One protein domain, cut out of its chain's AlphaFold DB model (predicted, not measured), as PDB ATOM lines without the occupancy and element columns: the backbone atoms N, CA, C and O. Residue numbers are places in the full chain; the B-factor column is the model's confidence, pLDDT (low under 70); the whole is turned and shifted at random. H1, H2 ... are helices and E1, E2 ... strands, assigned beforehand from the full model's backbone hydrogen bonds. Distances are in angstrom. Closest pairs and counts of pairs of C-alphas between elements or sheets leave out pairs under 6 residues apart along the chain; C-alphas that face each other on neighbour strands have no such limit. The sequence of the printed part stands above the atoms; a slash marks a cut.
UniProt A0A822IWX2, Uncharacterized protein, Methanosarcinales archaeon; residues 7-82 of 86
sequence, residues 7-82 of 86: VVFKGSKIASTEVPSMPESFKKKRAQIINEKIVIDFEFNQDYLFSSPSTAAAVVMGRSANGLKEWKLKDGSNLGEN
ATOM      1  N   VAL A   7      42.059 -41.906  36.202       88.44
ATOM      2  CA  VAL A   7      41.177 -41.641  35.058       88.44
ATOM      3  C   VAL A   7      41.647 -40.396  34.317       88.44
ATOM      4  O   VAL A   7      41.768 -39.321  34.899       88.44
ATOM      5  N   VAL A   8      41.871 -40.534  33.013       89.81
ATOM      6  CA  VAL A   8      42.018 -39.406  32.090       89.81
ATOM      7  C   VAL A   8      40.686 -39.208  31.383       89.81
ATOM      8  O   VAL A   8      40.193 -40.119  30.723       89.81
ATOM      9  N   PHE A   9      40.098 -38.027  31.547       90.00
ATOM     10  CA  PHE A   9      38.773 -37.731  31.015       90.00
ATOM     11  C   PHE A   9      38.781 -37.539  29.499       90.00
ATOM     12  O   PHE A   9      39.766 -37.068  28.915       90.00
ATOM     13  N   LYS A  10      37.644 -37.828  28.871       93.06
ATOM     14  CA  LYS A  10      37.360 -37.466  27.483       93.06
ATOM     15  C   LYS A  10      37.652 -35.980  27.219       93.06
ATOM     16  O   LYS A  10      37.350 -35.120  28.040       93.06
ATOM     17  N   GLY A  11      38.213 -35.684  26.050       91.38
ATOM     18  CA  GLY A  11      38.651 -34.350  25.631       91.38
ATOM     19  C   GLY A  11      40.053 -33.981  26.127       91.38
ATOM     20  O   GLY A  11      40.572 -32.921  25.781       91.38
ATOM     21  N   SER A  12      40.693 -34.838  26.930       91.12
ATOM     22  CA  SER A  12      42.090 -34.642  27.325       91.12
ATOM     23  C   SER A  12      43.015 -34.824  26.126       91.12
ATOM     24  O   SER A  12      42.814 -35.724  25.314       91.12
ATOM     25  N   LYS A  13      44.070 -34.013  26.034       91.31
ATOM     26  CA  LYS A  13      45.027 -34.063  24.920       91.31
ATOM     27  C   LYS A  13      46.309 -34.775  25.308       91.31
ATOM     28  O   LYS A  13      46.757 -34.668  26.448       91.31
ATOM     29  N   ILE A  14      46.916 -35.459  24.346       91.94
ATOM     30  CA  ILE A  14      48.244 -36.057  24.475       91.94
ATOM     31  C   ILE A  14      49.259 -35.301  23.620       91.94
ATOM     32  O   ILE A  14      48.918 -34.661  22.627       91.94
ATOM     33  N   ALA A  15      50.529 -35.382  24.001       90.81
ATOM     34  CA  ALA A  15      51.636 -34.857  23.219       90.81
ATOM     35  C   ALA A  15      51.633 -35.495  21.828       90.81
ATOM     36  O   ALA A  15      51.485 -36.708  21.717       90.81
ATOM     37  N   SER A  16      51.847 -34.717  20.771       86.94
ATOM     38  CA  SER A  16      51.896 -35.233  19.396       86.94
ATOM     39  C   SER A  16      53.112 -36.125  19.130       86.94
ATOM     40  O   SER A  16      53.060 -37.022  18.293       86.94
ATOM     41  N   THR A  17      54.188 -35.926  19.887       86.12
ATOM     42  CA  THR A  17      55.458 -36.641  19.743       86.12
ATOM     43  C   THR A  17      55.770 -37.503  20.958       86.12
ATOM     44  O   THR A  17      55.364 -37.194  22.079       86.12
ATOM     45  N   GLU A  18      56.550 -38.556  20.738       88.31
ATOM     46  CA  GLU A  18      57.160 -39.370  21.788       88.31
ATOM     47  C   GLU A  18      58.688 -39.247  21.751       88.31
ATOM     48  O   GLU A  18      59.278 -39.015  20.694       88.31
ATOM     49  N   VAL A  19      59.345 -39.395  22.903       87.00
ATOM     50  CA  VAL A  19      60.812 -39.416  22.968       87.00
ATOM     51  C   VAL A  19      61.340 -40.828  22.694       87.00
ATOM     52  O   VAL A  19      60.760 -41.814  23.157       87.00
ATOM     53  N   PRO A  20      62.482 -40.971  21.999       81.12
ATOM     54  CA  PRO A  20      63.036 -42.284  21.677       81.12
ATOM     55  C   PRO A  20      63.392 -43.095  22.930       81.12
ATOM     56  O   PRO A  20      63.213 -44.310  22.921       81.12
ATOM     57  N   SER A  21      63.792 -42.420  24.014       84.38
ATOM     58  CA  SER A  21      64.130 -43.002  25.321       84.38
ATOM     59  C   SER A  21      62.927 -43.484  26.141       84.38
ATOM     60  O   SER A  21      63.104 -43.994  27.247       84.38
ATOM     61  N   MET A  22      61.701 -43.317  25.636       84.69
ATOM     62  CA  MET A  22      60.507 -43.816  26.306       84.69
ATOM     63  C   MET A  22      60.499 -45.357  26.302       84.69
ATOM     64  O   MET A  22      60.729 -45.961  25.250       84.69
ATOM     65  N   PRO A  23      60.205 -46.004  27.444       86.81
ATOM     66  CA  PRO A  23      60.104 -47.456  27.530       86.81
ATOM     67  C   PRO A  23      59.101 -48.042  26.531       86.81
ATOM     68  O   PRO A  23      57.980 -47.539  26.402       86.81
ATOM     69  N   GLU A  24      59.467 -49.151  25.883       87.06
ATOM     70  CA  GLU A  24      58.631 -49.815  24.871       87.06
ATOM     71  C   GLU A  24      57.243 -50.197  25.392       87.06
ATOM     72  O   GLU A  24      56.259 -50.063  24.667       87.06
ATOM     73  N   SER A  25      57.123 -50.589  26.663       87.25
ATOM     74  CA  SER A  25      55.831 -50.900  27.284       87.25
ATOM     75  C   SER A  25      54.842 -49.733  27.199       87.25
ATOM     76  O   SER A  25      53.663 -49.943  26.911       87.25
ATOM     77  N   PHE A  26      55.308 -48.495  27.397       88.00
ATOM     78  CA  PHE A  26      54.444 -47.320  27.292       88.00
ATOM     79  C   PHE A  26      54.155 -46.950  25.838       88.00
ATOM     80  O   PHE A  26      53.022 -46.577  25.540       88.00
ATOM     81  N   LYS A  27      55.126 -47.113  24.927       88.94
ATOM     82  CA  LYS A  27      54.898 -46.937  23.481       88.94
ATOM     83  C   LYS A  27      53.825 -47.894  22.976       88.94
ATOM     84  O   LYS A  27      52.868 -47.475  22.334       88.94
ATOM     85  N   LYS A  28      53.920 -49.170  23.361       91.00
ATOM     86  CA  LYS A  28      52.929 -50.201  23.041       91.00
ATOM     87  C   LYS A  28      51.563 -49.858  23.620       91.00
ATOM     88  O   LYS A  28      50.573 -49.955  22.907       91.00
ATOM     89  N   LYS A  29      51.496 -49.408  24.879       90.25
ATOM     90  CA  LYS A  29      50.237 -48.978  25.507       90.25
ATOM     91  C   LYS A  29      49.615 -47.787  24.773       90.25
ATOM     92  O   LYS A  29      48.416 -47.794  24.523       90.25
ATOM     93  N   ARG A  30      50.424 -46.797  24.394       89.94
ATOM     94  CA  ARG A  30      49.991 -45.628  23.622       89.94
ATOM     95  C   ARG A  30      49.482 -46.025  22.235       89.94
ATOM     96  O   ARG A  30      48.399 -45.608  21.842       89.94
ATOM     97  N   ALA A  31      50.213 -46.880  21.526       90.38
ATOM     98  CA  ALA A  31      49.776 -47.428  20.247       90.38
ATOM     99  C   ALA A  31      48.476 -48.236  20.386       90.38
ATOM    100  O   ALA A  31      47.591 -48.106  19.546       90.38
ATOM    101  N   GLN A  32      48.329 -49.012  21.467       92.50
ATOM    102  CA  GLN A  32      47.122 -49.784  21.764       92.50
ATOM    103  C   GLN A  32      45.902 -48.870  21.911       92.50
ATOM    104  O   GLN A  32      44.934 -49.048  21.185       92.50
ATOM    105  N   ILE A  33      45.959 -47.845  22.769       91.81
ATOM    106  CA  ILE A  33      44.810 -46.948  22.981       91.81
ATOM    107  C   ILE A  33      44.467 -46.120  21.729       91.81
ATOM    108  O   ILE A  33      43.301 -45.801  21.499       91.81
ATOM    109  N   ILE A  34      45.456 -45.796  20.890       91.44
ATOM    110  CA  ILE A  34      45.220 -45.153  19.587       91.44
ATOM    111  C   ILE A  34      44.530 -46.138  18.632       91.44
ATOM    112  O   ILE A  34      43.550 -45.789  17.976       91.44
ATOM    113  N   ASN A  35      44.998 -47.388  18.579       93.12
ATOM    114  CA  ASN A  35      44.408 -48.435  17.746       93.12
ATOM    115  C   ASN A  35      42.968 -48.777  18.168       93.12
ATOM    116  O   ASN A  35      42.096 -48.933  17.316       93.12
ATOM    117  N   GLU A  36      42.700 -48.788  19.474       93.56
ATOM    118  CA  GLU A  36      41.371 -48.970  20.067       93.56
ATOM    119  C   GLU A  36      40.450 -47.747  19.887       93.56
ATOM    120  O   GLU A  36      39.311 -47.761  20.353       93.56
ATOM    121  N   LYS A  37      40.907 -46.680  19.210       93.12
ATOM    122  CA  LYS A  37      40.169 -45.414  19.019       93.12
ATOM    123  C   LYS A  37      39.755 -44.741  20.333       93.12
ATOM    124  O   LYS A  37      38.793 -43.973  20.382       93.12
ATOM    125  N   ILE A  38      40.491 -45.022  21.403       94.56
ATOM    126  CA  ILE A  38      40.370 -44.327  22.686       94.56
ATOM    127  C   ILE A  38      40.991 -42.942  22.546       94.56
ATOM    128  O   ILE A  38      40.432 -41.978  23.056       94.56
ATOM    129  N   VAL A  39      42.098 -42.841  21.805       94.19
ATOM    130  CA  VAL A  39      42.700 -41.569  21.398       94.19
ATOM    131  C   VAL A  39      42.575 -41.407  19.888       94.19
ATOM    132  O   VAL A  39      43.026 -42.265  19.129       94.19
ATOM    133  N   ILE A  40      41.986 -40.297  19.456       92.81
ATOM    134  CA  ILE A  40      41.816 -39.920  18.051       92.81
ATOM    135  C   ILE A  40      42.364 -38.504  17.904       92.81
ATOM    136  O   ILE A  40      42.051 -37.649  18.722       92.81
ATOM    137  N   ASP A  41      43.206 -38.266  16.899       91.25
ATOM    138  CA  ASP A  41      43.815 -36.946  16.662       91.25
ATOM    139  C   ASP A  41      44.514 -36.355  17.908       91.25
ATOM    140  O   ASP A  41      44.418 -35.176  18.221       91.25
ATOM    141  N   PHE A  42      45.211 -37.212  18.665       90.81
ATOM    142  CA  PHE A  42      45.876 -36.849  19.925       90.81
ATOM    143  C   PHE A  42      44.935 -36.356  21.040       90.81
ATOM    144  O   PHE A  42      45.390 -35.744  22.006       90.81
ATOM    145  N   GLU A  43      43.645 -36.676  20.963       93.06
ATOM    146  CA  GLU A  43      42.648 -36.364  21.984       93.06
ATOM    147  C   GLU A  43      41.912 -37.627  22.449       93.06
ATOM    148  O   GLU A  43      41.558 -38.501  21.654       93.06
ATOM    149  N   PHE A  44      41.686 -37.754  23.757       93.56
ATOM    150  CA  PHE A  44      40.902 -38.841  24.333       93.56
ATOM    151  C   PHE A  44      39.438 -38.702  23.914       93.56
ATOM    152  O   PHE A  44      38.744 -37.775  24.318       93.56
ATOM    153  N   ASN A  45      38.939 -39.658  23.142       94.31
ATOM    154  CA  ASN A  45      37.550 -39.699  22.695       94.31
ATOM    155  C   ASN A  45      36.592 -40.273  23.763       94.31
ATOM    156  O   ASN A  45      35.374 -40.120  23.657       94.31
ATOM    157  N   GLN A  46      37.130 -40.908  24.805       93.56
ATOM    158  CA  GLN A  46      36.396 -41.440  25.955       93.56
ATOM    159  C   GLN A  46      37.255 -41.375  27.222       93.56
ATOM    160  O   GLN A  46      38.475 -41.223  27.132       93.56
ATOM    161  N   ASP A  47      36.622 -41.508  28.386       92.56
ATOM    162  CA  ASP A  47      37.326 -41.601  29.663       92.56
ATOM    163  C   ASP A  47      38.140 -42.899  29.720       92.56
ATOM    164  O   ASP A  47      37.649 -43.969  29.357       92.56
ATOM    165  N   TYR A  48      39.391 -42.817  30.170       91.12
ATOM    166  CA  TYR A  48      40.285 -43.968  30.222       91.12
ATOM    167  C   TYR A  48      40.939 -44.118  31.589       91.12
ATOM    168  O   TYR A  48      41.647 -43.223  32.056       91.12
ATOM    169  N   LEU A  49      40.738 -45.282  32.209       90.19
ATOM    170  CA  LEU A  49      41.355 -45.630  33.480       90.19
ATOM    171  C   LEU A  49      42.745 -46.236  33.256       90.19
ATOM    172  O   LEU A  49      42.900 -47.350  32.755       90.19
ATOM    173  N   PHE A  50      43.772 -45.508  33.675       88.94
ATOM    174  CA  PHE A  50      45.128 -46.023  33.783       88.94
ATOM    175  C   PHE A  50      45.336 -46.730  35.118       88.94
ATOM    176  O   PHE A  50      44.787 -46.333  36.136       88.94
ATOM    177  N   SER A  51      46.221 -47.722  35.152       83.88
ATOM    178  CA  SER A  51      46.558 -48.431  36.393       83.88
ATOM    179  C   SER A  51      47.285 -47.553  37.422       83.88
ATOM    180  O   SER A  51      47.351 -47.911  38.592       83.88
ATOM    181  N   SER A  52      47.881 -46.427  37.002       84.31
ATOM    182  CA  SER A  52      48.621 -45.509  37.881       84.31
ATOM    183  C   SER A  52      48.761 -44.109  37.261       84.31
ATOM    184  O   SER A  52      48.846 -44.003  36.029       84.31
ATOM    185  N   PRO A  53      48.893 -43.041  38.076       85.25
ATOM    186  CA  PRO A  53      49.090 -41.668  37.595       85.25
ATOM    187  C   PRO A  53      50.371 -41.496  36.768       85.25
ATOM    188  O   PRO A  53      50.378 -40.749  35.791       85.25
ATOM    189  N   SER A  54      51.448 -42.209  37.107       84.94
ATOM    190  CA  SER A  54      52.707 -42.172  36.346       84.94
ATOM    191  C   SER A  54      52.567 -42.782  34.953       84.94
ATOM    192  O   SER A  54      53.094 -42.235  33.988       84.94
ATOM    193  N   THR A  55      51.807 -43.874  34.820       86.81
ATOM    194  CA  THR A  55      51.502 -44.475  33.511       86.81
ATOM    195  C   THR A  55      50.686 -43.513  32.657       86.81
ATOM    196  O   THR A  55      51.004 -43.321  31.485       86.81
ATOM    197  N   ALA A  56      49.674 -42.871  33.251       89.31
ATOM    198  CA  ALA A  56      48.875 -41.861  32.571       89.31
ATOM    199  C   ALA A  56      49.754 -40.699  32.085       89.31
ATOM    200  O   ALA A  56      49.748 -40.379  30.898       89.31
ATOM    201  N   ALA A  57      50.578 -40.130  32.970       89.62
ATOM    202  CA  ALA A  57      51.478 -39.034  32.624       89.62
ATOM    203  C   ALA A  57      52.458 -39.437  31.519       89.62
ATOM    204  O   ALA A  57      52.679 -38.665  30.589       89.62
ATOM    205  N   ALA A  58      53.013 -40.651  31.575       89.62
ATOM    206  CA  ALA A  58      53.980 -41.088  30.582       89.62
ATOM    207  C   ALA A  58      53.365 -41.222  29.183       89.62
ATOM    208  O   ALA A  58      53.940 -40.758  28.197       89.62
ATOM    209  N   VAL A  59      52.175 -41.820  29.099       90.19
ATOM    210  CA  VAL A  59      51.436 -41.991  27.841       90.19
ATOM    211  C   VAL A  59      50.997 -40.640  27.276       90.19
ATOM    212  O   VAL A  59      51.236 -40.371  26.095       90.19
ATOM    213  N   VAL A  60      50.422 -39.782  28.124       90.44
ATOM    214  CA  VAL A  60      49.942 -38.445  27.750       90.44
ATOM    215  C   VAL A  60      51.094 -37.563  27.282       90.44
ATOM    216  O   VAL A  60      50.991 -36.936  26.236       90.44
ATOM    217  N   MET A  61      52.220 -37.546  27.995       89.31
ATOM    218  CA  MET A  61      53.362 -36.683  27.669       89.31
ATOM    219  C   MET A  61      54.291 -37.270  26.599       89.31
ATOM    220  O   MET A  61      55.173 -36.566  26.114       89.31
ATOM    221  N   GLY A  62      54.144 -38.552  26.245       86.44
ATOM    222  CA  GLY A  62      55.040 -39.228  25.299       86.44
ATOM    223  C   GLY A  62      56.477 -39.382  25.808       86.44
ATOM    224  O   GLY A  62      57.412 -39.464  25.016       86.44
ATOM    225  N   ARG A  63      56.683 -39.384  27.128       86.62
ATOM    226  CA  ARG A  63      57.995 -39.551  27.775       86.62
ATOM    227  C   ARG A  63      57.827 -40.147  29.158       86.62
ATOM    228  O   ARG A  63      56.760 -40.023  29.737       86.62
ATOM    229  N   SER A  64      58.879 -40.715  29.739       81.31
ATOM    230  CA  SER A  64      58.856 -41.056  31.165       81.31
ATOM    231  C   SER A  64      58.578 -39.798  31.992       81.31
ATOM    232  O   SER A  64      59.311 -38.813  31.899       81.31
ATOM    233  N   ALA A  65      57.495 -39.821  32.763       81.19
ATOM    234  CA  ALA A  65      56.989 -38.666  33.486       81.19
ATOM    235  C   ALA A  65      56.562 -39.080  34.898       81.19
ATOM    236  O   ALA A  65      56.037 -40.176  35.104       81.19
ATOM    237  N   ASN A  66      56.801 -38.205  35.874       79.38
ATOM    238  CA  ASN A  66      56.394 -38.450  37.252       79.38
ATOM    239  C   ASN A  66      54.964 -37.936  37.452       79.38
ATOM    240  O   ASN A  66      54.754 -36.727  37.561       79.38
ATOM    241  N   GLY A  67      53.991 -38.848  37.511       75.25
ATOM    242  CA  GLY A  67      52.574 -38.490  37.604       75.25
ATOM    243  C   GLY A  67      52.260 -37.561  38.775       75.25
ATOM    244  O   GLY A  67      51.501 -36.613  38.616       75.25
ATOM    245  N   LEU A  68      52.926 -37.742  39.916       74.81
ATOM    246  CA  LEU A  68      52.703 -36.928  41.115       74.81
ATOM    247  C   LEU A  68      53.033 -35.442  40.910       74.81
ATOM    248  O   LEU A  68      52.442 -34.585  41.559       74.81
ATOM    249  N   LYS A  69      53.972 -35.136  40.009       73.94
ATOM    250  CA  LYS A  69      54.433 -33.769  39.741       73.94
ATOM    251  C   LYS A  69      53.752 -33.141  38.529       73.94
ATOM    252  O   LYS A  69      53.535 -31.931  38.504       73.94
ATOM    253  N   GLU A  70      53.450 -33.952  37.520       80.12
ATOM    254  CA  GLU A  70      52.894 -33.460  36.259       80.12
ATOM    255  C   GLU A  70      51.378 -33.230  36.351       80.12
ATOM    256  O   GLU A  70      50.864 -32.311  35.714       80.12
ATOM    257  N   TRP A  71      50.658 -34.013  37.165       81.25
ATOM    258  CA  TRP A  71      49.232 -33.798  37.395       81.25
ATOM    259  C   TRP A  71      49.024 -32.664  38.397       81.25
ATOM    260  O   TRP A  71      49.423 -32.758  39.558       81.25
ATOM    261  N   LYS A  72      48.381 -31.589  37.938       76.94
ATOM    262  CA  LYS A  72      47.999 -30.449  38.774       76.94
ATOM    263  C   LYS A  72      46.497 -30.434  38.983       76.94
ATOM    264  O   LYS A  72      45.726 -30.643  38.046       76.94
ATOM    265  N   LEU A  73      46.093 -30.166  40.215       74.25
ATOM    266  CA  LEU A  73      44.703 -29.930  40.571       74.25
ATOM    267  C   LEU A  73      44.272 -28.539  40.091       74.25
ATOM    268  O   LEU A  73      45.102 -27.694  39.754       74.25
ATOM    269  N   LYS A  74      42.959 -28.278  40.085       71.00
ATOM    270  CA  LYS A  74      42.394 -26.969  39.694       71.00
ATOM    271  C   LYS A  74      42.965 -25.798  40.503       71.00
ATOM    272  O   LYS A  74      43.003 -24.680  40.008       71.00
ATOM    273  N   ASP A  75      43.415 -26.085  41.717       70.12
ATOM    274  CA  ASP A  75      44.033 -25.145  42.648       70.12
ATOM    275  C   ASP A  75      45.526 -24.869  42.346       70.12
ATOM    276  O   ASP A  75      46.169 -24.057  42.994       70.12
ATOM    277  N   GLY A  76      46.115 -25.539  41.347       66.31
ATOM    278  CA  GLY A  76      47.532 -25.404  40.981       66.31
ATOM    279  C   GLY A  76      48.483 -26.287  41.796       66.31
ATOM    280  O   GLY A  76      49.612 -26.519  41.356       66.31
ATOM    281  N   SER A  77      48.006 -26.832  42.916       70.06
ATOM    282  CA  SER A  77      48.687 -27.841  43.731       70.06
ATOM    283  C   SER A  77      48.956 -29.122  42.933       70.06
ATOM    284  O   SER A  77      48.140 -29.529  42.096       70.06
ATOM    285  N   ASN A  78      50.104 -29.761  43.163       70.38
ATOM    286  CA  ASN A  78      50.435 -31.005  42.468       70.38
ATOM    287  C   ASN A  78      49.777 -32.215  43.149       70.38
ATOM    288  O   ASN A  78      49.488 -32.196  44.344       70.38
ATOM    289  N   LEU A  79      49.511 -33.273  42.382       70.81
ATOM    290  CA  LEU A  79      48.845 -34.472  42.895       70.81
ATOM    291  C   LEU A  79      49.630 -35.117  44.053       70.81
ATOM    292  O   LEU A  79      49.026 -35.593  45.012       70.81
ATOM    293  N   GLY A  80      50.966 -35.068  44.006       60.47
ATOM    294  CA  GLY A  80      51.847 -35.601  45.050       60.47
ATOM    295  C   GLY A  80      51.743 -34.904  46.407       60.47
ATOM    296  O   GLY A  80      51.981 -35.538  47.435       60.47
ATOM    297  N   GLU A  81      51.356 -33.629  46.430       59.03
ATOM    298  CA  GLU A  81      51.051 -32.899  47.666       59.03
ATOM    299  C   GLU A  81      49.729 -33.361  48.289       59.03
ATOM    300  O   GLU A  81      49.557 -33.267  49.504       59.03
ATOM    301  N   ASN A  82      48.808 -33.888  47.477       53.94
ATOM    302  CA  ASN A  82      47.472 -34.277  47.919       53.94
ATOM    303  C   ASN A  82      47.377 -35.758  48.338       53.94
ATOM    304  O   ASN A  82      46.566 -36.082  49.195       53.94
TER     305      ASN A  82
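This is residues 7 to 82 of the 86 residues of an uncharacterized protein of Methanosarcinales archaeon (UniProt A0A822IWX2). Four helices follow one another in a row along the longest axis: H2 is in the middle, the longer H1 is turned steeply across one side of it, and tiny H3 and H4 lead away to the far end. Long unnamed stretches, residues 7 to 23 and 36 to 47, loop round the helices, and residues 7 to 8, at the start of the first of them, pair with the short strand E1. The printed part has 76 residues, with four named helices and one named strand in the order H1, E1, H2, H3, H4; the class is mostly helix, though under half of the residues are in named elements. It is compact, with a radius of gyration of the C-alphas of 12.0 A, and spans 34 by 27 by 21 A.

Residues 7 to 8 pair antiparallel with residues 48 to 49 of E1, residues 48 to 50, which pairs with no named strand. H1, residues 24 to 35, touches H2, residues 53 to 61, with residues 26 to 30 alone, Arg 30 and Val 59 having the closest C-alphas at 5.8 A. The two run the same way at a steep tilt of 69 degrees, only just short of about perpendicular. H1 and E1 are apart. H2 touches H3, residues 67 to 70, closest at C-alphas 54 and 67, 3.9 A. H3 touches H4, residues 79 to 82, closest at C-alphas 68 and 80, 4.2 A; H2 and H4 are apart. Every O i to N i+4 pair is within hydrogen-bond range in H1 and H2; H3 and H4 are too short for such a pair.

H1 begins at C-alpha 24 (58.631, -49.815, 24.871) and is 16.0 A long. E1 measures 6.4 A, H2 11.9 A, and H3 and H4 5.2 A each. H4 ends at C-alpha 82 (47.472, -34.277, 47.919).

The C-alphas farthest apart, of Asn 35 and Glu 81, are 34.4 A apart. The printed part has no cut, and the link from H1 to E1 is long. Residue 76 and residues 80 to 82 have pLDDT under 70.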